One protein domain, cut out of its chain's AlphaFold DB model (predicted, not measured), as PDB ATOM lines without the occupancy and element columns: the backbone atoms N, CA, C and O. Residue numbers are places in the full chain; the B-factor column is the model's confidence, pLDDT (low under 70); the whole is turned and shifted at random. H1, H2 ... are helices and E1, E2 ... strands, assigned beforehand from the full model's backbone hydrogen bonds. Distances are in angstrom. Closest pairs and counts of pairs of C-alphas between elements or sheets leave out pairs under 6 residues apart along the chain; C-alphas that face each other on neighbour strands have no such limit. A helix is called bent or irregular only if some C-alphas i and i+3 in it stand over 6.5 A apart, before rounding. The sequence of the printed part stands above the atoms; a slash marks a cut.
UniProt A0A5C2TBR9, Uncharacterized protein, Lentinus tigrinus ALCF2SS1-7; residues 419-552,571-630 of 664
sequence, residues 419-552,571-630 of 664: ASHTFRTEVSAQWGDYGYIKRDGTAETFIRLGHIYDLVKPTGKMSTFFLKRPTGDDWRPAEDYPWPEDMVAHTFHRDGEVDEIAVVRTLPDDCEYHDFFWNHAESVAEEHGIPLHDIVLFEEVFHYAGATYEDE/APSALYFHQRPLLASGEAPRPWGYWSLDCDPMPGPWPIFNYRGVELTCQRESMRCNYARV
ATOM      1  N   ALA A 419     278.699 270.436 238.590       81.44
ATOM      2  CA  ALA A 419     279.947 270.894 239.169       81.44
ATOM      3  C   ALA A 419     281.035 270.860 238.098       81.44
ATOM      4  O   ALA A 419     281.120 269.899 237.323       81.44
ATOM      5  N   SER A 420     281.874 271.888 238.094       82.62
ATOM      6  CA  SER A 420     283.111 271.917 237.320       82.62
ATOM      7  C   SER A 420     284.139 270.979 237.941       82.62
ATOM      8  O   SER A 420     284.186 270.811 239.159       82.62
ATOM      9  N   HIS A 421     284.910 270.283 237.115       82.69
ATOM     10  CA  HIS A 421     285.984 269.395 237.535       82.69
ATOM     11  C   HIS A 421     287.188 269.585 236.616       82.69
ATOM     12  O   HIS A 421     287.053 269.578 235.394       82.69
ATOM     13  N   THR A 422     288.389 269.636 237.189       82.19
ATOM     14  CA  THR A 422     289.631 269.684 236.410       82.19
ATOM     15  C   THR A 422     290.132 268.283 236.064       82.19
ATOM     16  O   THR A 422     290.256 267.403 236.922       82.19
ATOM     17  N   PHE A 423     290.476 268.064 234.795       79.88
ATOM     18  CA  PHE A 423     291.133 266.834 234.353       79.88
ATOM     19  C   PHE A 423     292.551 266.720 234.925       79.88
ATOM     20  O   PHE A 423     293.379 267.614 234.758       79.88
ATOM     21  N   ARG A 424     292.856 265.585 235.570       74.19
ATOM     22  CA  ARG A 424     294.200 265.302 236.119       74.19
ATOM     23  C   ARG A 424     295.198 264.845 235.073       74.19
ATOM     24  O   ARG A 424     296.402 264.992 235.255       74.19
ATOM     25  N   THR A 425     294.685 264.200 234.036       75.75
ATOM     26  CA  THR A 425     295.476 263.672 232.933       75.75
ATOM     27  C   THR A 425     295.136 264.431 231.674       75.75
ATOM     28  O   THR A 425     294.051 264.992 231.526       75.75
ATOM     29  N   GLU A 426     296.094 264.455 230.768       76.69
ATOM     30  CA  GLU A 426     295.931 265.108 229.488       76.69
ATOM     31  C   GLU A 426     294.869 264.383 228.675       76.69
ATOM     32  O   GLU A 426     294.917 263.166 228.477       76.69
ATOM     33  N   VAL A 427     293.906 265.149 228.178       81.88
ATOM     34  CA  VAL A 427     292.843 264.626 227.333       81.88
ATOM     35  C   VAL A 427     292.770 265.392 226.034       81.88
ATOM     36  O   VAL A 427     292.836 266.619 225.985       81.88
ATOM     37  N   SER A 428     292.592 264.648 224.944       85.38
ATOM     38  CA  SER A 428     292.295 265.241 223.647       85.38
ATOM     39  C   SER A 428     290.809 265.591 223.563       85.38
ATOM     40  O   SER A 428     290.072 264.972 222.801       85.38
ATOM     41  N   ALA A 429     290.393 266.580 224.345       87.31
ATOM     42  CA  ALA A 429     289.089 267.217 224.234       87.31
ATOM     43  C   ALA A 429     289.214 268.578 223.541       87.31
ATOM     44  O   ALA A 429     290.321 269.099 223.358       87.31
ATOM     45  N   GLN A 430     288.085 269.135 223.130       86.69
ATOM     46  CA  GLN A 430     287.927 270.532 222.751       86.69
ATOM     47  C   GLN A 430     286.867 271.169 223.652       86.69
ATOM     48  O   GLN A 430     286.069 270.474 224.277       86.69
ATOM     49  N   TRP A 431     286.864 272.497 223.724       86.88
ATOM     50  CA  TRP A 431     285.788 273.231 224.384       86.88
ATOM     51  C   TRP A 431     284.454 272.865 223.716       86.88
ATOM     52  O   TRP A 431     284.413 272.674 222.502       86.88
ATOM     53  N   GLY A 432     283.390 272.704 224.500       89.81
ATOM     54  CA  GLY A 432     282.080 272.289 224.002       89.81
ATOM     55  C   GLY A 432     281.964 270.808 223.622       89.81
ATOM     56  O   GLY A 432     280.856 270.357 223.331       89.81
ATOM     57  N   ASP A 433     283.042 270.017 223.640       94.25
ATOM     58  CA  ASP A 433     282.919 268.568 223.467       94.25
ATOM     59  C   ASP A 433     282.158 267.959 224.651       94.25
ATOM     60  O   ASP A 433     282.436 268.262 225.811       94.25
ATOM     61  N   TYR A 434     281.244 267.034 224.365       96.88
ATOM     62  CA  TYR A 434     280.626 266.194 225.387       96.88
ATOM     63  C   TYR A 434     280.947 264.720 225.149       96.88
ATOM     64  O   TYR A 434     281.185 264.265 224.022       96.88
ATOM     65  N   GLY A 435     280.966 263.951 226.231       96.56
ATOM     66  CA  GLY A 435     281.250 262.525 226.177       96.56
ATOM     67  C   GLY A 435     281.273 261.886 227.551       96.56
ATOM     68  O   GLY A 435     280.513 262.287 228.422       96.56
ATOM     69  N   TYR A 436     282.138 260.893 227.749       95.00
ATOM     70  CA  TYR A 436     282.317 260.245 229.050       95.00
ATOM     71  C   TYR A 436     283.781 259.906 229.319       95.00
ATOM     72  O   TYR A 436     284.602 259.813 228.401       95.00
ATOM     73  N   ILE A 437     284.112 259.711 230.595       90.00
ATOM     74  CA  ILE A 437     285.471 259.386 231.037       90.00
ATOM     75  C   ILE A 437     285.573 257.885 231.282       90.00
ATOM     76  O   ILE A 437     284.990 257.352 232.225       90.00
ATOM     77  N   LYS A 438     286.362 257.191 230.462       89.88
ATOM     78  CA  LYS A 438     286.711 255.792 230.701       89.88
ATOM     79  C   LYS A 438     287.937 255.716 231.613       89.88
ATOM     80  O   LYS A 438     288.961 256.326 231.312       89.88
ATOM     81  N   ARG A 439     287.851 254.941 232.698       84.12
ATOM     82  CA  ARG A 439     288.974 254.700 233.618       84.12
ATOM     83  C   ARG A 439     289.530 253.296 233.462       84.12
ATOM     84  O   ARG A 439     288.816 252.320 233.679       84.12
ATOM     85  N   ASP A 440     290.821 253.214 233.163       85.75
ATOM     86  CA  ASP A 440     291.588 251.970 233.124       85.75
ATOM     87  C   ASP A 440     292.710 252.059 234.186       85.75
ATOM     88  O   ASP A 440     293.866 252.367 233.894       85.75
ATOM     89  N   GLY A 441     292.360 251.838 235.460       85.19
ATOM     90  CA  GLY A 441     293.279 252.020 236.593       85.19
ATOM     91  C   GLY A 441     293.408 253.492 236.991       85.19
ATOM     92  O   GLY A 441     292.417 254.115 237.357       85.19
ATOM     93  N   THR A 442     294.625 254.044 236.941       79.81
ATOM     94  CA  THR A 442     294.886 255.480 237.173       79.81
ATOM     95  C   THR A 442     294.802 256.319 235.898       79.81
ATOM     96  O   THR A 442     294.885 257.539 235.976       79.81
ATOM     97  N   ALA A 443     294.693 255.681 234.730       82.00
ATOM     98  CA  ALA A 443     294.571 256.371 233.457       82.00
ATOM     99  C   ALA A 443     293.105 256.733 233.197       82.00
ATOM    100  O   ALA A 443     292.225 255.867 233.258       82.00
ATOM    101  N   GLU A 444     292.861 258.000 232.878       85.31
ATOM    102  CA  GLU A 444     291.567 258.487 232.416       85.31
ATOM    103  C   GLU A 444     291.650 258.744 230.909       85.31
ATOM    104  O   GLU A 444     292.642 259.252 230.395       85.31
ATOM    105  N   THR A 445     290.631 258.331 230.164       89.31
ATOM    106  CA  THR A 445     290.538 258.578 228.724       89.31
ATOM    107  C   THR A 445     289.169 259.149 228.417       89.31
ATOM    108  O   THR A 445     288.150 258.517 228.690       89.31
ATOM    109  N   PHE A 446     289.145 260.343 227.832       93.00
ATOM    110  CA  PHE A 446     287.911 260.941 227.349       93.00
ATOM    111  C   PHE A 446     287.454 260.261 226.053       93.00
ATOM    112  O   PHE A 446     288.204 260.186 225.077       93.00
ATOM    113  N   ILE A 447     286.215 259.777 226.043       95.94
ATOM    114  CA  ILE A 447     285.550 259.241 224.858       95.94
ATOM    115  C   ILE A 447     284.530 260.271 224.384       95.94
ATOM    116  O   ILE A 447     283.450 260.412 224.959       95.94
ATOM    117  N   ARG A 448     284.895 260.989 223.320       96.38
ATOM    118  CA  ARG A 448     284.064 262.016 222.687       96.38
ATOM    119  C   ARG A 448     282.817 261.406 222.046       96.38
ATOM    120  O   ARG A 448     282.932 260.448 221.280       96.38
ATOM    121  N   LEU A 449     281.653 261.998 222.314       97.69
ATOM    122  CA  LEU A 449     280.370 261.620 221.710       97.69
ATOM    123  C   LEU A 449     279.887 262.660 220.689       97.69
ATOM    124  O   LEU A 449     279.385 262.283 219.635       97.69
ATOM    125  N   GLY A 450     280.113 263.948 220.946       96.50
ATOM    126  CA  GLY A 450     279.736 265.023 220.029       96.50
ATOM    127  C   GLY A 450     280.169 266.396 220.530       96.50
ATOM    128  O   GLY A 450     280.983 266.489 221.450       96.50
ATOM    129  N   HIS A 451     279.634 267.446 219.907       94.56
ATOM    130  CA  HIS A 451     279.865 268.833 220.302       94.56
ATOM    131  C   HIS A 451     278.549 269.495 220.731       94.56
ATOM    132  O   HIS A 451     277.503 269.257 220.129       94.56
ATOM    133  N   ILE A 452     278.573 270.345 221.759       93.56
ATOM    134  CA  ILE A 452     277.374 270.958 222.352       93.56
ATOM    135  C   ILE A 452     276.525 271.708 221.317       93.56
ATOM    136  O   ILE A 452     275.303 271.604 221.330       93.56
ATOM    137  N   TYR A 453     277.158 272.378 220.352       91.88
ATOM    138  CA  TYR A 453     276.465 273.097 219.274       91.88
ATOM    139  C   TYR A 453     275.799 272.226 218.206       91.88
ATOM    140  O   TYR A 453     275.096 272.755 217.345       91.88
ATOM    141  N   ASP A 454     275.954 270.904 218.277       94.31
ATOM    142  CA  ASP A 454     275.103 269.981 217.523       94.31
ATOM    143  C   ASP A 454     273.692 269.884 218.145       94.31
ATOM    144  O   ASP A 454     272.748 269.442 217.486       94.31
ATOM    145  N   LEU A 455     273.544 270.300 219.410       94.75
ATOM    146  CA  LEU A 455     272.344 270.136 220.235       94.75
ATOM    147  C   LEU A 455     271.741 271.483 220.661       94.75
ATOM    148  O   LEU A 455     270.533 271.683 220.544       94.75
ATOM    149  N   VAL A 456     272.594 272.406 221.107       92.00
ATOM    150  CA  VAL A 456     272.238 273.705 221.686       92.00
ATOM    151  C   VAL A 456     272.501 274.818 220.676       92.00
ATOM    152  O   VAL A 456     273.492 274.805 219.942       92.00
ATOM    153  N   LYS A 457     271.617 275.820 220.629       88.44
ATOM    154  CA  LYS A 457     271.848 277.017 219.810       88.44
ATOM    155  C   LYS A 457     272.813 277.956 220.540       88.44
ATOM    156  O   LYS A 457     272.474 278.349 221.651       88.44
ATOM    157  N   PRO A 458     273.922 278.389 219.912       86.06
ATOM    158  CA  PRO A 458     274.837 279.340 220.535       86.06
ATOM    159  C   PRO A 458     274.110 280.639 220.900       86.06
ATOM    160  O   PRO A 458     273.449 281.232 220.035       86.06
ATOM    161  N   THR A 459     274.216 281.080 222.153       82.81
ATOM    162  CA  THR A 459     273.554 282.308 222.638       82.81
ATOM    163  C   THR A 459     274.494 283.505 222.679       82.81
ATOM    164  O   THR A 459     274.034 284.640 222.532       82.81
ATOM    165  N   GLY A 460     275.801 283.266 222.806       77.62
ATOM    166  CA  GLY A 460     276.804 284.314 222.970       77.62
ATOM    167  C   GLY A 460     278.042 284.147 222.092       77.62
ATOM    168  O   GLY A 460     278.143 283.259 221.242       77.62
ATOM    169  N   LYS A 461     278.995 285.065 222.272       75.31
ATOM    170  CA  LYS A 461     280.332 284.953 221.682       75.31
ATOM    171  C   LYS A 461     281.224 284.212 222.659       75.31
ATOM    172  O   LYS A 461     281.226 284.546 223.832       75.31
ATOM    173  N   MET A 462     282.000 283.263 222.152       77.12
ATOM    174  CA  MET A 462     283.001 282.561 222.948       77.12
ATOM    175  C   MET A 462     283.902 283.566 223.668       77.12
ATOM    176  O   MET A 462     284.515 284.424 223.023       77.12
ATOM    177  N   SER A 463     283.978 283.429 224.987       81.44
ATOM    178  CA  SER A 463     284.829 284.260 225.824       81.44
ATOM    179  C   SER A 463     286.223 283.656 225.852       81.44
ATOM    180  O   SER A 463     286.414 282.440 225.947       81.44
ATOM    181  N   THR A 464     287.223 284.509 225.676       82.81
ATOM    182  CA  THR A 464     288.623 284.125 225.799       82.81
ATOM    183  C   THR A 464     289.263 285.083 226.780       82.81
ATOM    184  O   THR A 464     289.177 286.293 226.593       82.81
ATOM    185  N   PHE A 465     289.884 284.542 227.819       83.75
ATOM    186  CA  PHE A 465     290.532 285.314 228.867       83.75
ATOM    187  C   PHE A 465     292.030 285.094 228.811       83.75
ATOM    188  O   PHE A 465     292.505 283.981 228.570       83.75
ATOM    189  N   PHE A 466     292.775 286.162 229.053       83.00
ATOM    190  CA  PHE A 466     294.198 286.071 229.319       83.00
ATOM    191  C   PHE A 466     294.385 286.094 230.827       83.00
ATOM    192  O   PHE A 466     293.888 286.992 231.492       83.00
ATOM    193  N   LEU A 467     295.089 285.125 231.386       82.75
ATOM    194  CA  LEU A 467     295.422 285.113 232.800       82.75
ATOM    195  C   LEU A 467     296.928 285.261 232.944       82.75
ATOM    196  O   LEU A 467     297.699 284.655 232.197       82.75
ATOM    197  N   LYS A 468     297.338 286.074 233.914       81.75
ATOM    198  CA  LYS A 468     298.727 286.172 234.359       81.75
ATOM    199  C   LYS A 468     298.772 285.698 235.798       81.75
ATOM    200  O   LYS A 468     297.961 286.156 236.605       81.75
ATOM    201  N   ARG A 469     299.722 284.828 236.110       78.69
ATOM    202  CA  ARG A 469     300.034 284.459 237.485       78.69
ATOM    203  C   ARG A 469     301.304 285.191 237.889       78.69
ATOM    204  O   ARG A 469     302.375 284.865 237.364       78.69
ATOM    205  N   PRO A 470     301.194 286.235 238.729       72.06
ATOM    206  CA  PRO A 470     302.373 286.792 239.343       72.06
ATOM    207  C   PRO A 470     302.982 285.779 240.317       72.06
ATOM    208  O   PRO A 470     302.246 284.904 240.767       72.06
ATOM    209  N   THR A 471     304.261 285.907 240.677       67.19
ATOM    210  CA  THR A 471     304.902 285.086 241.730       67.19
ATOM    211  C   THR A 471     303.951 284.842 242.923       67.19
ATOM    212  O   THR A 471     303.603 285.772 243.655       67.19
ATOM    213  N   GLY A 472     303.462 283.601 243.084       64.44
ATOM    214  CA  GLY A 472     302.423 283.218 244.058       64.44
ATOM    215  C   GLY A 472     301.273 282.373 243.480       64.44
ATOM    216  O   GLY A 472     301.318 281.927 242.335       64.44
ATOM    217  N   ASP A 473     300.226 282.128 244.275       60.16
ATOM    218  CA  ASP A 473     299.114 281.221 243.919       60.16
ATOM    219  C   ASP A 473     297.914 281.885 243.223       60.16
ATOM    220  O   ASP A 473     297.031 281.188 242.721       60.16
ATOM    221  N   ASP A 474     297.908 283.212 243.103       68.69
ATOM    222  CA  ASP A 474     296.731 283.947 242.641       68.69
ATOM    223  C   ASP A 474     296.786 284.257 241.138       68.69
ATOM    224  O   ASP A 474     297.516 285.144 240.677       68.69
ATOM    225  N   TRP A 475     295.939 283.581 240.359       74.81
ATOM    226  CA  TRP A 475     295.628 283.999 238.992       74.81
ATOM    227  C   TRP A 475     294.872 285.324 239.029       74.81
ATOM    228  O   TRP A 475     293.777 285.415 239.581       74.81
ATOM    229  N   ARG A 476     295.429 286.366 238.409       71.44
ATOM    230  CA  ARG A 476     294.703 287.628 238.241       71.44
ATOM    231  C   ARG A 476     293.909 287.556 236.936       71.44
ATOM    232  O   ARG A 476     294.539 287.385 235.887       71.44
ATOM    233  N   PRO A 477     292.567 287.694 236.971       60.62
ATOM    234  CA  PRO A 477     291.776 287.799 235.753       60.62
ATOM    235  C   PRO A 477     292.295 288.988 234.950       60.62
ATOM    236  O   PRO A 477     292.324 290.109 235.466       60.62
ATOM    237  N   ALA A 478     292.753 288.756 233.720       61.41
ATOM    238  CA  ALA A 478     292.975 289.846 232.787       61.41
ATOM    239  C   ALA A 478     291.777 289.978 231.842       61.41
ATOM    240  O   ALA A 478     290.897 289.123 231.766       61.41
ATOM    241  N   GLU A 479     291.771 291.131 231.185       67.50
ATOM    242  CA  GLU A 479     290.769 291.641 230.257       67.50
ATOM    243  C   GLU A 479     290.348 290.610 229.193       67.50
ATOM    244  O   GLU A 479     291.090 289.672 228.883       67.50
ATOM    245  N   ASP A 480     289.174 290.829 228.590       78.56
ATOM    246  CA  ASP A 480     288.738 290.102 227.394       78.56
ATOM    247  C   ASP A 480     289.885 290.021 226.374       78.56
ATOM    248  O   ASP A 480     290.435 291.036 225.937       78.56
ATOM    249  N   TYR A 481     290.244 288.801 225.983       83.50
ATOM    250  CA  TYR A 481     291.395 288.527 225.136       83.50
ATOM    251  C   TYR A 481     290.945 288.066 223.748       83.50
ATOM    252  O   TYR A 481     290.687 286.877 223.541       83.50
ATOM    253  N   PRO A 482     290.856 288.963 222.750       85.75
ATOM    254  CA  PRO A 482     290.629 288.529 221.382       85.75
ATOM    255  C   PRO A 482     291.840 287.710 220.930       85.75
ATOM    256  O   PRO A 482     292.960 288.224 220.888       85.75
ATOM    257  N   TRP A 483     291.626 286.433 220.596       85.00
ATOM    258  CA  TRP A 483     292.716 285.598 220.099       85.00
ATOM    259  C   TRP A 483     293.349 286.269 218.874       85.00
ATOM    260  O   TRP A 483     292.620 286.651 217.954       85.00
ATOM    261  N   PRO A 484     294.680 286.432 218.838       87.44
ATOM    262  CA  PRO A 484     295.303 287.265 217.829       87.44
ATOM    263  C   PRO A 484     295.199 286.647 216.430       87.44
ATOM    264  O   PRO A 484     295.339 285.434 216.249       87.44
ATOM    265  N   GLU A 485     294.955 287.500 215.433       90.25
ATOM    266  CA  GLU A 485     294.950 287.115 214.011       90.25
ATOM    267  C   GLU A 485     296.363 286.775 213.511       90.25
ATOM    268  O   GLU A 485     296.529 285.932 212.628       90.25
ATOM    269  N   ASP A 486     297.371 287.391 214.130       91.56
ATOM    270  CA  ASP A 486     298.793 287.194 213.865       91.56
ATOM    271  C   ASP A 486     299.508 286.554 215.066       91.56
ATOM    272  O   ASP A 486     298.936 286.327 216.131       91.56
ATOM    273  N   MET A 487     300.790 286.229 214.901       91.25
ATOM    274  CA  MET A 487     301.609 285.710 215.998       91.25
ATOM    275  C   MET A 487     301.895 286.815 217.026       91.25
ATOM    276  O   MET A 487     302.311 287.910 216.649       91.25
ATOM    277  N   VAL A 488     301.717 286.518 218.316       91.56
ATOM    278  CA  VAL A 488     301.985 287.453 219.425       91.56
ATOM    279  C   VAL A 488     303.084 286.893 220.316       91.56
ATOM    280  O   VAL A 488     303.023 285.733 220.715       91.56
ATOM    281  N   ALA A 489     304.076 287.719 220.640       91.50
ATOM    282  CA  ALA A 489     305.143 287.373 221.570       91.50
ATOM    283  C   ALA A 489     304.813 287.880 222.982       91.50
ATOM    284  O   ALA A 489     304.545 289.067 223.180       91.50
ATOM    285  N   HIS A 490     304.868 286.981 223.960       90.56
ATOM    286  CA  HIS A 490     304.741 287.274 225.385       90.56
ATOM    287  C   HIS A 490     306.116 287.198 226.038       90.56
ATOM    288  O   HIS A 490     306.816 286.203 225.875       90.56
ATOM    289  N   THR A 491     306.516 288.237 226.763       90.62
ATOM    290  CA  THR A 491     307.857 288.323 227.359       90.62
ATOM    291  C   THR A 491     307.838 287.893 228.822       90.62
ATOM    292  O   THR A 491     307.060 288.428 229.609       90.62
ATOM    293  N   PHE A 492     308.747 286.993 229.186       89.12
ATOM    294  CA  PHE A 492     309.005 286.522 230.542       89.12
ATOM    295  C   PHE A 492     310.386 287.013 230.962       89.12
ATOM    296  O   PHE A 492     311.396 286.628 230.373       89.12
ATOM    297  N   HIS A 493     310.434 287.902 231.946       88.19
ATOM    298  CA  HIS A 493     311.688 288.416 232.487       88.19
ATOM    299  C   HIS A 493     312.106 287.584 233.692       88.19
ATOM    300  O   HIS A 493     311.253 287.196 234.479       88.19
ATOM    301  N   ARG A 494     313.413 287.366 233.862       83.25
ATOM    302  CA  ARG A 494     313.954 286.669 235.039       83.25
ATOM    303  C   ARG A 494     313.588 287.357 236.357       83.25
ATOM    304  O   ARG A 494     313.214 286.690 237.305       83.25
ATOM    305  N   ASP A 495     313.664 288.685 236.378       81.62
ATOM    306  CA  ASP A 495     313.265 289.510 237.528       81.62
ATOM    307  C   ASP A 495     311.801 289.988 237.402       81.62
ATOM    308  O   ASP A 495     311.403 290.992 237.997       81.62
ATOM    309  N   GLY A 496     311.030 289.363 236.508       72.69
ATOM    310  CA  GLY A 496     309.678 289.778 236.166       72.69
ATOM    311  C   GLY A 496     308.660 289.351 237.211       72.69
ATOM    312  O   GLY A 496     308.856 288.394 237.944       72.69
ATOM    313  N   GLU A 497     307.526 290.050 237.245       70.38
ATOM    314  CA  GLU A 497     306.428 289.671 238.132       70.38
ATOM    315  C   GLU A 497     305.677 288.427 237.647       70.38
ATOM    316  O   GLU A 497     304.936 287.897 238.450       70.38
ATOM    317  N   VAL A 498     305.815 287.987 236.384       72.75
ATOM    318  CA  VAL A 498     304.963 286.958 235.747       72.75
ATOM    319  C   VAL A 498     305.744 285.678 235.466       72.75
ATOM    320  O   VAL A 498     306.601 285.671 234.579       72.75
ATOM    321  N   ASP A 499     305.346 284.594 236.128       75.25
ATOM    322  CA  ASP A 499     305.931 283.262 235.928       75.25
ATOM    323  C   ASP A 499     305.125 282.432 234.924       75.25
ATOM    324  O   ASP A 499     305.682 281.632 234.171       75.25
ATOM    325  N   GLU A 500     303.807 282.648 234.861       82.62
ATOM    326  CA  GLU A 500     302.895 281.885 234.008       82.62
ATOM    327  C   GLU A 500     301.863 282.786 233.318       82.62
ATOM    328  O   GLU A 500     301.330 283.744 233.891       82.62
ATOM    329  N   ILE A 501     301.539 282.434 232.076       83.19
ATOM    330  CA  ILE A 501     300.379 282.933 231.341       83.19
ATOM    331  C   ILE A 501     299.457 281.767 230.988       83.19
ATOM    332  O   ILE A 501     299.904 280.657 230.687       83.19
ATOM    333  N   ALA A 502     298.157 282.036 230.968       84.06
ATOM    334  CA  ALA A 502     297.164 281.113 230.441       84.06
ATOM    335  C   ALA A 502     296.218 281.849 229.500       84.06
ATOM    336  O   ALA A 502     295.793 282.965 229.786       84.06
ATOM    337  N   VAL A 503     295.861 281.216 228.387       82.56
ATOM    338  CA  VAL A 503     294.716 281.637 227.580       82.56
ATOM    339  C   VAL A 503     293.591 280.648 227.828       82.56
ATOM    340  O   VAL A 503     293.711 279.473 227.476       82.56
ATOM    341  N   VAL A 504     292.515 281.118 228.448       85.06
ATOM    342  CA  VAL A 504     291.343 280.305 228.790       85.06
ATOM    343  C   VAL A 504     290.264 280.566 227.766       85.06
ATOM    344  O   VAL A 504     289.923 281.717 227.509       85.06
ATOM    345  N   ARG A 505     289.727 279.507 227.170       83.12
ATOM    346  CA  ARG A 505     288.531 279.578 226.329       83.12
ATOM    347  C   ARG A 505     287.395 278.902 227.071       83.12
ATOM    348  O   ARG A 505     287.539 277.734 227.418       83.12
ATOM    349  N   THR A 506     286.302 279.627 227.276       83.25
ATOM    350  CA  THR A 506     285.102 279.140 227.970       83.25
ATOM    351  C   THR A 506     283.865 279.320 227.091       83.25
ATOM    352  O   THR A 506     283.891 280.112 226.133       83.25
ATOM    353  N   LEU A 507     282.789 278.581 227.377       79.12
ATOM    354  CA  LEU A 507     281.514 278.837 226.712       79.12
ATOM    355  C   LEU A 507     280.968 280.223 227.115       79.12
ATOM    356  O   LEU A 507     281.258 280.717 228.201       79.12
ATOM    357  N   PRO A 508     280.215 280.885 226.220       66.88
ATOM    358  CA  PRO A 508     279.811 282.283 226.368       66.88
ATOM    359  C   PRO A 508     278.954 282.601 227.598       66.88
ATOM    360  O   PRO A 508     278.964 283.748 228.029       66.88
ATOM    361  N   ASP A 509     278.168 281.634 228.083       68.06
ATOM    362  CA  ASP A 509     277.125 281.835 229.094       68.06
ATOM    363  C   ASP A 509     276.758 280.520 229.797       68.06
ATOM    364  O   ASP A 509     276.672 279.464 229.159       68.06
ATOM    365  N   ASP A 510     276.357 280.625 231.069       69.19
ATOM    366  CA  ASP A 510     275.813 279.508 231.857       69.19
ATOM    367  C   ASP A 510     274.582 278.851 231.215       69.19
ATOM    368  O   ASP A 510     274.278 277.675 231.434       69.19
ATOM    369  N   CYS A 511     273.887 279.607 230.361       73.19
ATOM    370  CA  CYS A 511     272.695 279.173 229.647       73.19
ATOM    371  C   CYS A 511     272.947 277.953 228.746       73.19
ATOM    372  O   CYS A 511     272.037 277.145 228.562       73.19
ATOM    373  N   GLU A 512     274.149 277.805 228.180       82.56
ATOM    374  CA  GLU A 512     274.454 276.703 227.259       82.56
ATOM    375  C   GLU A 512     274.659 275.379 228.017       82.56
ATOM    376  O   GLU A 512     274.102 274.353 227.615       82.56
ATOM    377  N   TYR A 513     275.363 275.402 229.159       85.38
ATOM    378  CA  TYR A 513     275.479 274.240 230.057       85.38
ATOM    379  C   TYR A 513     274.108 273.829 230.582       85.38
ATOM    380  O   TYR A 513     273.745 272.649 230.577       85.38
ATOM    381  N   HIS A 514     273.334 274.835 230.987       88.69
ATOM    382  CA  HIS A 514     271.994 274.665 231.498       88.69
ATOM    383  C   HIS A 514     271.093 273.944 230.490       88.69
ATOM    384  O   HIS A 514     270.458 272.940 230.825       88.69
ATOM    385  N   ASP A 515     271.075 274.416 229.240       90.62
ATOM    386  CA  ASP A 515     270.305 273.809 228.155       90.62
ATOM    387  C   ASP A 515     270.767 272.369 227.891       90.62
ATOM    388  O   ASP A 515     269.945 271.451 227.830       90.62
ATOM    389  N   PHE A 516     272.082 272.132 227.832       94.69
ATOM    390  CA  PHE A 516     272.628 270.793 227.626       94.69
ATOM    391  C   PHE A 516     272.181 269.803 228.708       94.69
ATOM    392  O   PHE A 516     271.596 268.764 228.379       94.69
ATOM    393  N   PHE A 517     272.409 270.099 229.991       94.69
ATOM    394  CA  PHE A 517     272.079 269.161 231.065       94.69
ATOM    395  C   PHE A 517     270.571 268.936 231.181       94.69
ATOM    396  O   PHE A 517     270.119 267.788 231.217       94.69
ATOM    397  N   TRP A 518     269.768 270.001 231.173       94.19
ATOM    398  CA  TRP A 518     268.326 269.863 231.361       94.19
ATOM    399  C   TRP A 518     267.611 269.261 230.155       94.19
ATOM    400  O   TRP A 518     266.653 268.505 230.349       94.19
ATOM    401  N   ASN A 519     268.043 269.558 228.928       94.75
ATOM    402  CA  ASN A 519     267.290 269.194 227.724       94.75
ATOM    403  C   ASN A 519     267.911 268.060 226.907       94.75
ATOM    404  O   ASN A 519     267.168 267.367 226.207       94.75
ATOM    405  N   HIS A 520     269.218 267.813 227.021       96.69
ATOM    406  CA  HIS A 520     269.915 266.894 226.119       96.69
ATOM    407  C   HIS A 520     270.644 265.738 226.814       96.69
ATOM    408  O   HIS A 520     270.602 264.619 226.296       96.69
ATOM    409  N   ALA A 521     271.252 265.951 227.983       96.69
ATOM    410  CA  ALA A 521     272.140 264.966 228.610       96.69
ATOM    411  C   ALA A 521     271.468 263.606 228.881       96.69
ATOM    412  O   ALA A 521     272.075 262.568 228.630       96.69
ATOM    413  N   GLU A 522     270.202 263.584 229.322       97.00
ATOM    414  CA  GLU A 522     269.445 262.336 229.539       97.00
ATOM    415  C   GLU A 522     269.266 261.542 228.232       97.00
ATOM    416  O   GLU A 522     269.484 260.335 228.215       97.00
ATOM    417  N   SER A 523     268.947 262.213 227.117       97.00
ATOM    418  CA  SER A 523     268.789 261.559 225.809       97.00
ATOM    419  C   SER A 523     270.120 261.046 225.264       97.00
ATOM    420  O   SER A 523     270.164 259.952 224.712       97.00
ATOM    421  N   VAL A 524     271.199 261.819 225.424       97.75
ATOM    422  CA  VAL A 524     272.556 261.413 225.022       97.75
ATOM    423  C   VAL A 524     272.990 260.175 225.813       97.75
ATOM    424  O   VAL A 524     273.473 259.201 225.238       97.75
ATOM    425  N   ALA A 525     272.770 260.181 227.131       97.56
ATOM    426  CA  ALA A 525     273.058 259.047 228.001       97.56
ATOM    427  C   ALA A 525     272.281 257.785 227.573       97.56
ATOM    428  O   ALA A 525     272.869 256.710 227.433       97.56
ATOM    429  N   GLU A 526     270.979 257.920 227.297       97.12
ATOM    430  CA  GLU A 526     270.124 256.823 226.828       97.12
ATOM    431  C   GLU A 526     270.547 256.281 225.452       97.12
ATOM    432  O   GLU A 526     270.635 255.064 225.281       97.12
ATOM    433  N   GLU A 527     270.842 257.157 224.485       97.94
ATOM    434  CA  GLU A 527     271.250 256.783 223.123       97.94
ATOM    435  C   GLU A 527     272.536 255.948 223.116       97.94
ATOM    436  O   GLU A 527     272.643 254.957 222.388       97.94
ATOM    437  N   HIS A 528     273.499 256.321 223.958       97.56
ATOM    438  CA  HIS A 528     274.795 255.656 224.029       97.56
ATOM    439  C   HIS A 528     274.868 254.541 225.084       97.56
ATOM    440  O   HIS A 528     275.875 253.834 225.149       97.56
ATOM    441  N   GLY A 529     273.815 254.344 225.885       96.75
ATOM    442  CA  GLY A 529     273.772 253.326 226.936       96.75
ATOM    443  C   GLY A 529     274.757 253.591 228.080       96.75
ATOM    444  O   GLY A 529     275.342 252.649 228.616       96.75
ATOM    445  N   ILE A 530     274.957 254.862 228.430       96.38
ATOM    446  CA  ILE A 530     275.900 255.325 229.457       96.38
ATOM    447  C   ILE A 530     275.097 255.892 230.640       96.38
ATOM    448  O   ILE A 530     274.051 256.504 230.420       96.38
ATOM    449  N   PRO A 531     275.528 255.710 231.901       94.94
ATOM    450  CA  PRO A 531     274.905 256.390 233.033       94.94
ATOM    451  C   PRO A 531     274.962 257.917 232.887       94.94
ATOM    452  O   PRO A 531     275.986 258.477 232.515       94.94
ATOM    453  N   LEU A 532     273.881 258.615 233.245       95.19
ATOM    454  CA  LEU A 532     273.821 260.077 233.131       95.19
ATOM    455  C   LEU A 532     274.937 260.793 233.918       95.19
ATOM    456  O   LEU A 532     275.478 261.781 233.438       95.19
ATOM    457  N   HIS A 533     275.322 260.275 235.089       92.81
ATOM    458  CA  HIS A 533     276.412 260.838 235.898       92.81
ATOM    459  C   HIS A 533     277.817 260.595 235.321       92.81
ATOM    460  O   HIS A 533     278.781 261.142 235.847       92.81
ATOM    461  N   ASP A 534     277.956 259.785 234.268       92.81
ATOM    462  CA  ASP A 534     279.222 259.606 233.548       92.81
ATOM    463  C   ASP A 534     279.356 260.571 232.360       92.81
ATOM    464  O   ASP A 534     280.439 260.677 231.777       92.81
ATOM    465  N   ILE A 535     278.277 261.283 232.002       95.94
ATOM    466  CA  ILE A 535     278.312 262.312 230.966       95.94
ATOM    467  C   ILE A 535     279.074 263.528 231.487       95.94
ATOM    468  O   ILE A 535     278.775 264.068 232.553       95.94
ATOM    469  N   VAL A 536     280.044 263.969 230.692       94.69
ATOM    470  CA  VAL A 536     280.844 265.169 230.933       94.69
ATOM    471  C   VAL A 536     280.725 266.124 229.753       94.69
ATOM    472  O   VAL A 536     280.625 265.685 228.603       94.69
ATOM    473  N   LEU A 537     280.762 267.420 230.044       94.75
ATOM    474  CA  LEU A 537     280.761 268.503 229.066       94.75
ATOM    475  C   LEU A 537     281.974 269.397 229.317       94.75
ATOM    476  O   LEU A 537     282.104 269.957 230.396       94.75
ATOM    477  N   PHE A 538     282.861 269.533 228.337       92.12
ATOM    478  CA  PHE A 538     284.045 270.379 228.457       92.12
ATOM    479  C   PHE A 538     283.654 271.853 228.372       92.12
ATOM    480  O   PHE A 538     283.245 272.338 227.317       92.12
ATOM    481  N   GLU A 539     283.792 272.548 229.492       89.00
ATOM    482  CA  GLU A 539     283.419 273.954 229.646       89.00
ATOM    483  C   GLU A 539     284.591 274.880 229.349       89.00
ATOM    484  O   GLU A 539     284.444 275.833 228.585       89.00
ATOM    485  N   GLU A 540     285.774 274.548 229.863       88.88
ATOM    486  CA  GLU A 540     286.942 275.410 229.767       88.88
ATOM    487  C   GLU A 540     288.154 274.642 229.268       88.88
ATOM    488  O   GLU A 540     288.471 273.535 229.713       88.88
ATOM    489  N   VAL A 541     288.871 275.272 228.344       87.81
ATOM    490  CA  VAL A 541     290.148 274.783 227.842       87.81
ATOM    491  C   VAL A 541     291.215 275.823 228.121       87.81
ATOM    492  O   VAL A 541     291.145 276.954 227.636       87.81
ATOM    493  N   PHE A 542     292.227 275.409 228.877       87.38
ATOM    494  CA  PHE A 542     293.344 276.246 229.264       87.38
ATOM    495  C   PHE A 542     294.560 275.942 228.396       87.38
ATOM    496  O   PHE A 542     295.020 274.798 228.290       87.38
ATOM    497  N   HIS A 543     295.118 276.992 227.807       87.88
ATOM    498  CA  HIS A 543     296.382 276.953 227.090       87.88
ATOM    499  C   HIS A 543     297.452 277.661 227.922       87.88
ATOM    500  O   HIS A 543     297.488 278.889 227.957       87.88
ATOM    501  N   TYR A 544     298.302 276.889 228.604       87.31
ATOM    502  CA  TYR A 544     299.341 277.427 229.487       87.31
ATOM    503  C   TYR A 544     300.679 277.612 228.785       87.31
ATOM    504  O   TYR A 544     301.078 276.795 227.944       87.31
ATOM    505  N   ALA A 545     301.377 278.671 229.183       87.31
ATOM    506  CA  ALA A 545     302.804 278.826 228.985       87.31
ATOM    507  C   ALA A 545     303.420 279.482 230.227       87.31
ATOM    508  O   ALA A 545     302.955 280.528 230.659       87.31
ATOM    509  N   GLY A 546     304.462 278.902 230.802       86.88
ATOM    510  CA  GLY A 546     305.189 279.477 231.929       86.88
ATOM    511  C   GLY A 546     306.693 279.268 231.826       86.88
ATOM    512  O   GLY A 546     307.177 278.379 231.122       86.88
ATOM    513  N   ALA A 547     307.433 280.129 232.507       86.31
ATOM    514  CA  ALA A 547     308.876 280.054 232.642       86.31
ATOM    515  C   ALA A 547     309.214 280.221 234.122       86.31
ATOM    516  O   ALA A 547     309.282 281.340 234.620       86.31
ATOM    517  N   THR A 548     309.413 279.102 234.814       83.31
ATOM    518  CA  THR A 548     309.739 279.093 236.242       83.31
ATOM    519  C   THR A 548     311.247 278.958 236.405       83.31
ATOM    520  O   THR A 548     311.863 278.043 235.855       83.31
ATOM    521  N   TYR A 549     311.860 279.881 237.137       81.56
ATOM    522  CA  TYR A 549     313.280 279.818 237.474       81.56
ATOM    523  C   TYR A 549     313.432 279.031 238.780       81.56
ATOM    524  O   TYR A 549     312.655 279.230 239.709       81.56
ATOM    525  N   GLU A 550     314.395 278.111 238.854       76.12
ATOM    526  CA  GLU A 550     314.658 277.376 240.100       76.12
ATOM    527  C   GLU A 550     315.180 278.357 241.169       76.12
ATOM    528  O   GLU A 550     316.307 278.845 241.065       76.12
ATOM    529  N   ASP A 551     314.362 278.662 242.182       70.75
ATOM    530  CA  ASP A 551     314.758 279.526 243.299       70.75
ATOM    531  C   ASP A 551     315.812 278.830 244.178       70.75
ATOM    532  O   ASP A 551     315.604 277.725 244.684       70.75
ATOM    533  N   GLU A 552     316.956 279.491 244.403       61.88
ATOM    534  CA  GLU A 552     318.052 278.943 245.223       61.88
ATOM    535  C   GLU A 552     317.650 278.717 246.699       61.88
ATOM    536  O   GLU A 552     318.295 277.929 247.399       61.88
ATOM    537  N   ALA A 571     321.706 282.254 232.776       82.44
ATOM    538  CA  ALA A 571     320.278 282.243 232.452       82.44
ATOM    539  C   ALA A 571     319.885 283.518 231.672       82.44
ATOM    540  O   ALA A 571     320.280 284.623 232.067       82.44
ATOM    541  N   PRO A 572     319.105 283.403 230.579       87.50
ATOM    542  CA  PRO A 572     318.712 284.559 229.782       87.50
ATOM    543  C   PRO A 572     317.890 285.545 230.622       87.50
ATOM    544  O   PRO A 572     317.040 285.150 231.414       87.50
ATOM    545  N   SER A 573     318.125 286.847 230.438       88.50
ATOM    546  CA  SER A 573     317.384 287.898 231.153       88.50
ATOM    547  C   SER A 573     315.922 288.015 230.709       88.50
ATOM    548  O   SER A 573     315.089 288.559 231.440       88.50
ATOM    549  N   ALA A 574     315.612 287.522 229.509       92.12
ATOM    550  CA  ALA A 574     314.271 287.462 228.960       92.12
ATOM    551  C   ALA A 574     314.084 286.210 228.095       92.12
ATOM    552  O   ALA A 574     314.983 285.799 227.360       92.12
ATOM    553  N   LEU A 575     312.880 285.660 228.162       92.31
ATOM    554  CA  LEU A 575     312.367 284.589 227.321       92.31
ATOM    555  C   LEU A 575     311.089 285.074 226.638       92.31
ATOM    556  O   LEU A 575     310.333 285.857 227.209       92.31
ATOM    557  N   TYR A 576     310.837 284.605 225.421       92.75
ATOM    558  CA  TYR A 576     309.667 284.996 224.643       92.75
ATOM    559  C   TYR A 576     308.826 283.773 224.307       92.75
ATOM    560  O   TYR A 576     309.323 282.813 223.718       92.75
ATOM    561  N   PHE A 577     307.544 283.813 224.648       93.19
ATOM    562  CA  PHE A 577     306.565 282.830 224.219       93.19
ATOM    563  C   PHE A 577     305.759 283.364 223.035       93.19
ATOM    564  O   PHE A 577     304.988 284.312 223.158       93.19
ATOM    565  N   HIS A 578     305.925 282.740 221.876       92.12
ATOM    566  CA  HIS A 578     305.263 283.111 220.631       92.12
ATOM    567  C   HIS A 578     303.947 282.348 220.476       92.12
ATOM    568  O   HIS A 578     303.922 281.214 219.988       92.12
ATOM    569  N   GLN A 579     302.845 282.975 220.881       92.44
ATOM    570  CA  GLN A 579     301.488 282.478 220.680       92.44
ATOM    571  C   GLN A 579     301.105 282.532 219.202       92.44
ATOM    572  O   GLN A 579     301.227 283.563 218.540       92.44
ATOM    573  N   ARG A 580     300.580 281.421 218.688       92.25
ATOM    574  CA  ARG A 580     300.157 281.289 217.292       92.25
ATOM    575  C   ARG A 580     298.691 281.710 217.104       92.25
ATOM    576  O   ARG A 580     297.886 281.522 218.019       92.25
ATOM    577  N   PRO A 581     298.314 282.194 215.908       91.62
ATOM    578  CA  PRO A 581     296.915 282.470 215.596       91.62
ATOM    579  C   PRO A 581     296.081 281.183 215.559       91.62
ATOM    580  O   PRO A 581     296.623 280.081 215.394       91.62
ATOM    581  N   LEU A 582     294.758 281.324 215.706       89.38
ATOM    582  CA  LEU A 582     293.827 280.202 215.557       89.38
ATOM    583  C   LEU A 582     293.947 279.584 214.162       89.38
ATOM    584  O   LEU A 582     294.238 280.249 213.166       89.38
ATOM    585  N   LEU A 583     293.676 278.286 214.087       88.75
ATOM    586  CA  LEU A 583     293.455 277.608 212.820       88.75
ATOM    587  C   LEU A 583     292.184 278.148 212.149       88.75
ATOM    588  O   LEU A 583     291.315 278.721 212.800       88.75
ATOM    589  N   ALA A 584     292.021 277.891 210.850       85.31
ATOM    590  CA  ALA A 584     290.793 278.248 210.129       85.31
ATOM    591  C   ALA A 584     289.528 277.581 210.713       85.31
ATOM    592  O   ALA A 584     288.423 278.056 210.477       85.31
ATOM    593  N   SER A 585     289.692 276.496 211.481       80.81
ATOM    594  CA  SER A 585     288.626 275.854 212.260       80.81
ATOM    595  C   SER A 585     288.209 276.644 213.507       80.81
ATOM    596  O   SER A 585     287.239 276.275 214.156       80.81
ATOM    597  N   GLY A 586     288.934 277.704 213.876       83.12
ATOM    598  CA  GLY A 586     288.769 278.408 215.147       83.12
ATOM    599  C   GLY A 586     289.436 277.697 216.328       83.12
ATOM    600  O   GLY A 586     289.300 278.141 217.465       83.12
ATOM    601  N   GLU A 587     290.164 276.604 216.098       82.94
ATOM    602  CA  GLU A 587     290.883 275.864 217.139       82.94
ATOM    603  C   GLU A 587     292.267 276.458 217.404       82.94
ATOM    604  O   GLU A 587     292.947 276.927 216.487       82.94
ATOM    605  N   ALA A 588     292.709 276.404 218.663       85.06
ATOM    606  CA  ALA A 588     294.095 276.706 218.988       85.06
ATOM    607  C   ALA A 588     295.000 275.631 218.362       85.06
ATOM    608  O   ALA A 588     294.706 274.435 218.470       85.06
ATOM    609  N   PRO A 589     296.098 276.013 217.692       86.31
ATOM    610  CA  PRO A 589     296.978 275.026 217.095       86.31
ATOM    611  C   PRO A 589     297.664 274.182 218.181       86.31
ATOM    612  O   PRO A 589     297.802 274.610 219.320       86.31
ATOM    613  N   ARG A 590     298.132 272.977 217.833       83.62
ATOM    614  CA  ARG A 590     298.932 272.127 218.734       83.62
ATOM    615  C   ARG A 590     300.371 272.004 218.206       83.62
ATOM    616  O   ARG A 590     300.557 271.468 217.109       83.62
ATOM    617  N   PRO A 591     301.396 272.501 218.928       85.44
ATOM    618  CA  PRO A 591     301.312 273.337 220.134       85.44
ATOM    619  C   PRO A 591     300.744 274.737 219.828       85.44
ATOM    620  O   PRO A 591     300.818 275.201 218.678       85.44
ATOM    621  N   TRP A 592     300.195 275.392 220.858       89.12
ATOM    622  CA  TRP A 592     299.514 276.691 220.742       89.12
ATOM    623  C   TRP A 592     300.489 277.869 220.619       89.12
ATOM    624  O   TRP A 592     300.138 278.923 220.093       89.12
ATOM    625  N   GLY A 593     301.746 277.646 220.995       90.75
ATOM    626  CA  GLY A 593     302.864 278.542 220.754       90.75
ATOM    627  C   GLY A 593     304.201 277.818 220.877       90.75
ATOM    628  O   GLY A 593     304.252 276.586 220.818       90.75
ATOM    629  N   TYR A 594     305.281 278.582 220.991       91.62
ATOM    630  CA  TYR A 594     306.632 278.066 221.210       91.62
ATOM    631  C   TYR A 594     307.501 279.102 221.930       91.62
ATOM    632  O   TYR A 594     307.286 280.303 221.795       91.62
ATOM    633  N   TRP A 595     308.498 278.634 222.674       92.12
ATOM    634  CA  TRP A 595     309.483 279.489 223.342       92.12
ATOM    635  C   TRP A 595     310.590 279.938 222.382       92.12
ATOM    636  O   TRP A 595     310.881 279.225 221.428       92.12
ATOM    637  N   SER A 596     311.205 281.096 222.625       92.50
ATOM    638  CA  SER A 596     312.357 281.636 221.889       92.50
ATOM    639  C   SER A 596     313.166 282.613 222.755       92.50
ATOM    640  O   SER A 596     312.634 283.201 223.696       92.50
ATOM    641  N   LEU A 597     314.442 282.820 222.412       91.69
ATOM    642  CA  LEU A 597     315.253 283.943 222.923       91.69
ATOM    643  C   LEU A 597     315.061 285.215 222.100       91.69
ATOM    644  O   LEU A 597     315.357 286.308 222.574       91.69
ATOM    645  N   ASP A 598     314.590 285.062 220.867       92.44
ATOM    646  CA  ASP A 598     314.352 286.172 219.965       92.44
ATOM    647  C   ASP A 598     312.940 286.716 220.185       92.44
ATOM    648  O   ASP A 598     311.962 285.960 220.246       92.44
ATOM    649  N   CYS A 599     312.840 288.044 220.271       93.50
ATOM    650  CA  CYS A 599     311.562 288.745 220.369       93.50
ATOM    651  C   CYS A 599     310.748 288.675 219.071       93.50
ATOM    652  O   CYS A 599     309.532 288.851 219.105       93.50
ATOM    653  N   ASP A 600     311.406 288.410 217.939       93.62
ATOM    654  CA  ASP A 600     310.762 288.280 216.637       93.62
ATOM    655  C   ASP A 600     310.335 286.826 216.374       93.62
ATOM    656  O   ASP A 600     311.101 285.890 216.630       93.62
ATOM    657  N   PRO A 601     309.126 286.605 215.830       90.00
ATOM    658  CA  PRO A 601     308.637 285.269 215.536       90.00
ATOM    659  C   PRO A 601     309.436 284.612 214.405       90.00
ATOM    660  O   PRO A 601     309.670 285.202 213.348       90.00
ATOM    661  N   MET A 602     309.790 283.341 214.586       86.00
ATOM    662  CA  MET A 602     310.485 282.541 213.582       86.00
ATOM    663  C   MET A 602     309.519 281.620 212.816       86.00
ATOM    664  O   MET A 602     308.688 280.929 213.424       86.00
ATOM    665  N   PRO A 603     309.636 281.529 211.477       80.31
ATOM    666  CA  PRO A 603     308.937 280.497 210.722       80.31
ATOM    667  C   PRO A 603     309.460 279.118 211.150       80.31
ATOM    668  O   PRO A 603     310.668 278.906 211.244       80.31
ATOM    669  N   GLY A 604     308.545 278.189 211.442       80.25
ATOM    670  CA  GLY A 604     308.894 276.854 211.937       80.25
ATOM    671  C   GLY A 604     309.757 276.032 210.961       80.25
ATOM    672  O   GLY A 604     309.870 276.383 209.782       80.25
ATOM    673  N   PRO A 605     310.330 274.896 211.408       80.56
ATOM    674  CA  PRO A 605     310.055 274.190 212.666       80.56
ATOM    675  C   PRO A 605     310.691 274.850 213.899       80.56
ATOM    676  O   PRO A 605     311.838 275.282 213.852       80.56
ATOM    677  N   TRP A 606     309.948 274.897 215.007       81.00
ATOM    678  CA  TRP A 606     310.413 275.502 216.259       81.00
ATOM    679  C   TRP A 606     311.204 274.490 217.090       81.00
ATOM    680  O   TRP A 606     310.762 273.343 217.230       81.00
ATOM    681  N   PRO A 607     312.370 274.873 217.622       73.38
ATOM    682  CA  PRO A 607     313.159 273.988 218.465       73.38
ATOM    683  C   PRO A 607     312.473 273.769 219.822       73.38
ATOM    684  O   PRO A 607     311.783 274.641 220.345       73.38
ATOM    685  N   ILE A 608     312.676 272.582 220.397       76.19
ATOM    686  CA  ILE A 608     312.356 272.322 221.804       76.19
ATOM    687  C   ILE A 608     313.503 272.929 222.613       76.19
ATOM    688  O   ILE A 608     314.641 272.470 222.498       76.19
ATOM    689  N   PHE A 609     313.216 273.980 223.372       78.94
ATOM    690  CA  PHE A 609     314.204 274.646 224.211       78.94
ATOM    691  C   PHE A 609     314.231 274.021 225.604       78.94
ATOM    692  O   PHE A 609     313.202 273.955 226.267       78.94
ATOM    693  N   ASN A 610     315.421 273.609 226.043       79.31
ATOM    694  CA  ASN A 610     315.702 273.244 227.428       79.31
ATOM    695  C   ASN A 610     316.809 274.172 227.933       79.31
ATOM    696  O   ASN A 610     317.925 274.127 227.406       79.31
ATOM    697  N   TYR A 611     316.512 274.996 228.935       79.88
ATOM    698  CA  TYR A 611     317.505 275.819 229.624       79.88
ATOM    699  C   TYR A 611     317.838 275.190 230.971       79.88
ATOM    700  O   TYR A 611     316.977 274.639 231.650       79.88
ATOM    701  N   ARG A 612     319.111 275.243 231.357       78.50
ATOM    702  CA  ARG A 612     319.531 274.776 232.678       78.50
ATOM    703  C   ARG A 612     319.056 275.798 233.718       78.50
ATOM    704  O   ARG A 612     319.386 276.970 233.576       78.50
ATOM    705  N   GLY A 613     318.296 275.355 234.719       77.44
ATOM    706  CA  GLY A 613     317.762 276.212 235.788       77.44
ATOM    707  C   GLY A 613     316.504 277.013 235.426       77.44
ATOM    708  O   GLY A 613     316.079 277.842 236.225       77.44
ATOM    709  N   VAL A 614     315.915 276.791 234.242       82.06
ATOM    710  CA  VAL A 614     314.604 277.355 233.878       82.06
ATOM    711  C   VAL A 614     313.700 276.243 233.368       82.06
ATOM    712  O   VAL A 614     313.983 275.620 232.340       82.06
ATOM    713  N   GLU A 615     312.597 276.019 234.066       83.00
ATOM    714  CA  GLU A 615     311.534 275.130 233.632       83.00
ATOM    715  C   GLU A 615     310.590 275.891 232.697       83.00
ATOM    716  O   GLU A 615     309.798 276.736 233.110       83.00
ATOM    717  N   LEU A 616     310.698 275.602 231.398       83.75
ATOM    718  CA  LEU A 616     309.766 276.116 230.400       83.75
ATOM    719  C   LEU A 616     308.559 275.191 230.301       83.75
ATOM    720  O   LEU A 616     308.614 274.124 229.681       83.75
ATOM    721  N   THR A 617     307.432 275.632 230.837       77.31
ATOM    722  CA  THR A 617     306.150 274.982 230.617       77.31
ATOM    723  C   THR A 617     305.562 275.537 229.320       77.31
ATOM    724  O   THR A 617     305.064 276.641 229.208       77.31
ATOM    725  N   CYS A 618     305.707 274.793 228.235       70.38
ATOM    726  CA  CYS A 618     304.793 274.817 227.090       70.38
ATOM    727  C   CYS A 618     304.859 273.407 226.533       70.38
ATOM    728  O   CYS A 618     305.337 273.151 225.421       70.38
ATOM    729  N   GLN A 619     304.519 272.444 227.383       55.38
ATOM    730  CA  GLN A 619     304.532 271.075 226.926       55.38
ATOM    731  C   GLN A 619     303.453 270.954 225.855       55.38
ATOM    732  O   GLN A 619     302.408 271.601 225.909       55.38
ATOM    733  N   ARG A 620     303.717 270.130 224.843       51.47
ATOM    734  CA  ARG A 620     302.836 269.842 223.694       51.47
ATOM    735  C   ARG A 620     301.430 269.324 224.071       51.47
ATOM    736  O   ARG A 620     300.640 269.011 223.184       51.47
ATOM    737  N   GLU A 621     301.163 269.253 225.363       52.91
ATOM    738  CA  GLU A 621     300.476 268.212 226.107       52.91
ATOM    739  C   GLU A 621     299.816 268.823 227.381       52.91
ATOM    740  O   GLU A 621     298.767 268.355 227.809       52.91
ATOM    741  N   SER A 622     300.256 270.001 227.866       56.12
ATOM    742  CA  SER A 622     299.715 270.687 229.059       56.12
ATOM    743  C   SER A 622     298.416 271.477 228.810       56.12
ATOM    744  O   SER A 622     298.301 272.653 229.165       56.12
ATOM    745  N   MET A 623     297.438 270.854 228.158       69.75
ATOM    746  CA  MET A 623     296.076 271.379 228.087       69.75
ATOM    747  C   MET A 623     295.334 270.922 229.343       69.75
ATOM    748  O   MET A 623     294.961 269.752 229.441       69.75
ATOM    749  N   ARG A 624     295.118 271.827 230.308       81.19
ATOM    750  CA  ARG A 624     294.142 271.531 231.366       81.19
ATOM    751  C   ARG A 624     292.763 271.832 230.827       81.19
ATOM    752  O   ARG A 624     292.565 272.772 230.056       81.19
ATOM    753  N   CYS A 625     291.834 270.989 231.216       85.75
ATOM    754  CA  CYS A 625     290.451 271.125 230.840       85.75
ATOM    755  C   CYS A 625     289.616 271.100 232.101       85.75
ATOM    756  O   CYS A 625     289.811 270.192 232.919       85.75
ATOM    757  N   ASN A 626     288.671 272.024 232.196       88.19
ATOM    758  CA  ASN A 626     287.565 271.873 233.118       88.19
ATOM    759  C   ASN A 626     286.373 271.290 232.366       88.19
ATOM    760  O   ASN A 626     286.128 271.594 231.191       88.19
ATOM    761  N   TYR A 627     285.668 270.388 233.029       90.50
ATOM    762  CA  TYR A 627     284.450 269.795 232.517       90.50
ATOM    763  C   TYR A 627     283.356 269.868 233.571       90.50
ATOM    764  O   TYR A 627     283.578 269.556 234.739       90.50
ATOM    765  N   ALA A 628     282.159 270.217 233.131       91.25
ATOM    766  CA  ALA A 628     280.954 270.107 233.914       91.25
ATOM    767  C   ALA A 628     280.475 268.653 233.931       91.25
ATOM    768  O   ALA A 628     280.480 267.951 232.909       91.25
ATOM    769  N   ARG A 629     280.004 268.203 235.090       91.25
ATOM    770  CA  ARG A 629     279.284 266.936 235.258       91.25
ATOM    771  C   ARG A 629     278.229 267.064 236.343       91.25
ATOM    772  O   ARG A 629     278.327 267.918 237.218       91.25
ATOM    773  N   VAL A 630     277.267 266.152 236.327       91.50
ATOM    774  CA  VAL A 630     276.341 265.953 237.445       91.50
ATOM    775  C   VAL A 630     276.823 264.780 238.297       91.50
ATOM    776  O   VAL A 630     277.247 263.750 237.763       91.50
TER     777      VAL A 630
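AT A GLANCE: This is residues 419 to 552 and 571 to 630 of the 664 residues of an uncharacterized protein of Lentinus tigrinus ALCF2SS1-7 (UniProt A0A5C2TBR9). A long, strongly twisted sheet is built along one bent strand, E8; the hairpin E2 and E3 and the helix H1 pack at the end where E8 begins, and a small second sheet, E6, E9 and E10, covers the part near the other end, so that the two sheets make a sandwich that is only partly face to face. E7, E4 and E5 widen the long sheet on one side of E8, while E11, E12 and E1 lie on the other side. The printed part has 194 residues with 12 named strands and one named helix, in the order E1 to E7, H1, E8 to E12, and its class is mostly strand. The long sheet is branched and antiparallel throughout, and the small one runs E6, E9, E10, also antiparallel. The whole is compact, with a radius of gyration of the C-alphas of 18.5 A and spans of 56 by 38 by 33 A.

HOW THE PARTS SIT: E1, residues 419 to 422, is an edge strand, antiparallel to E12, residues 623 to 629, with N 421 and O 627 2.8 A apart, within hydrogen-bond range. E2, residues 433 to 440, and E3, residues 443 to 451, form a hairpin, with N 438 and O 445 at 2.8 A. On the other side of E2 is E8, residues 535 to 549, with N 536 and O 435 at 2.9 A. E4, residues 463 to 470, and E5, residues 476 to 480, form a hairpin, with N 478 and O 466 at 3.1 A. On the other side of E4 is E7, residues 498 to 506, with N 467 and O 502 at 2.8 A. E7 is also a neighbour of E8, with N 501 and O 545 at 2.8 A. The pairing of E8 is staggered: with E2 over residues 535 to 537, with E12 over 536 to 543, with E7 over 540 to 546, and with E11, residues 614 to 617, over 546 to 549. N 628 and O 537 are 2.7 A apart, and N 546 and O 617 2.8 A. H1, residues 510 to 528, is on this sheet at a height of 9.3 A, over E2 and E8, and runs along E8 at 8 degrees on the local plane. The closest C-alphas of H1 and E8 are those of Ala 525 and Ile 535, 6.9 A apart. In H1, 12 of 15 O i to N i+4 pairs are within hydrogen-bond range. In the second sheet, E9, residues 574 to 579, is the inner strand between E6, residues 488 to 493, with N 490 and O 577 at 2.8 A, and E10, residues 593 to 596, with N 578 and O 594 at 2.8 A; E9 and E10 are a hairpin. The facing parts of the two sheets are 9.6 A apart centre to centre, their strands at 18 degrees.

IN THESE COORDINATES: E1 begins at C-alpha 419 at (279.947, 270.894, 239.169). E2 is 21.1 A long, E3 23.3 A, E4 22.3 A and E7 22.7 A. H1 is 25.1 A long and irregular, with C-alphas 519 and 522 7.4 A apart and a kink of 50 degrees near residue 522. E8 is 39.6 A long, from (278.312, 262.312, 230.966) to (313.280, 279.818, 237.474), and bends by 57 degrees at residue 539. E6 is 16.3 A long, E9 16.0 A and E12 18.8 A; E12 ends at C-alpha 629 at (279.284, 266.936, 235.258).

THE WHOLE: The two C-alphas farthest apart, those of Glu 526 and Ser 573, are 56.7 A apart, while those of Ala 419 and Val 630 are 6.4 A apart. Residues 553 to 570 are not printed, and C-alphas 552 and 571 are 13.4 A apart across this cut. The links E3 to E4, E9 to E10 and E10 to E11 are long. The mean pLDDT of the printed part is 84.7; residues 471 to 474, 477 to 479, 508 to 510, 552 and 619 to 623 are under 70.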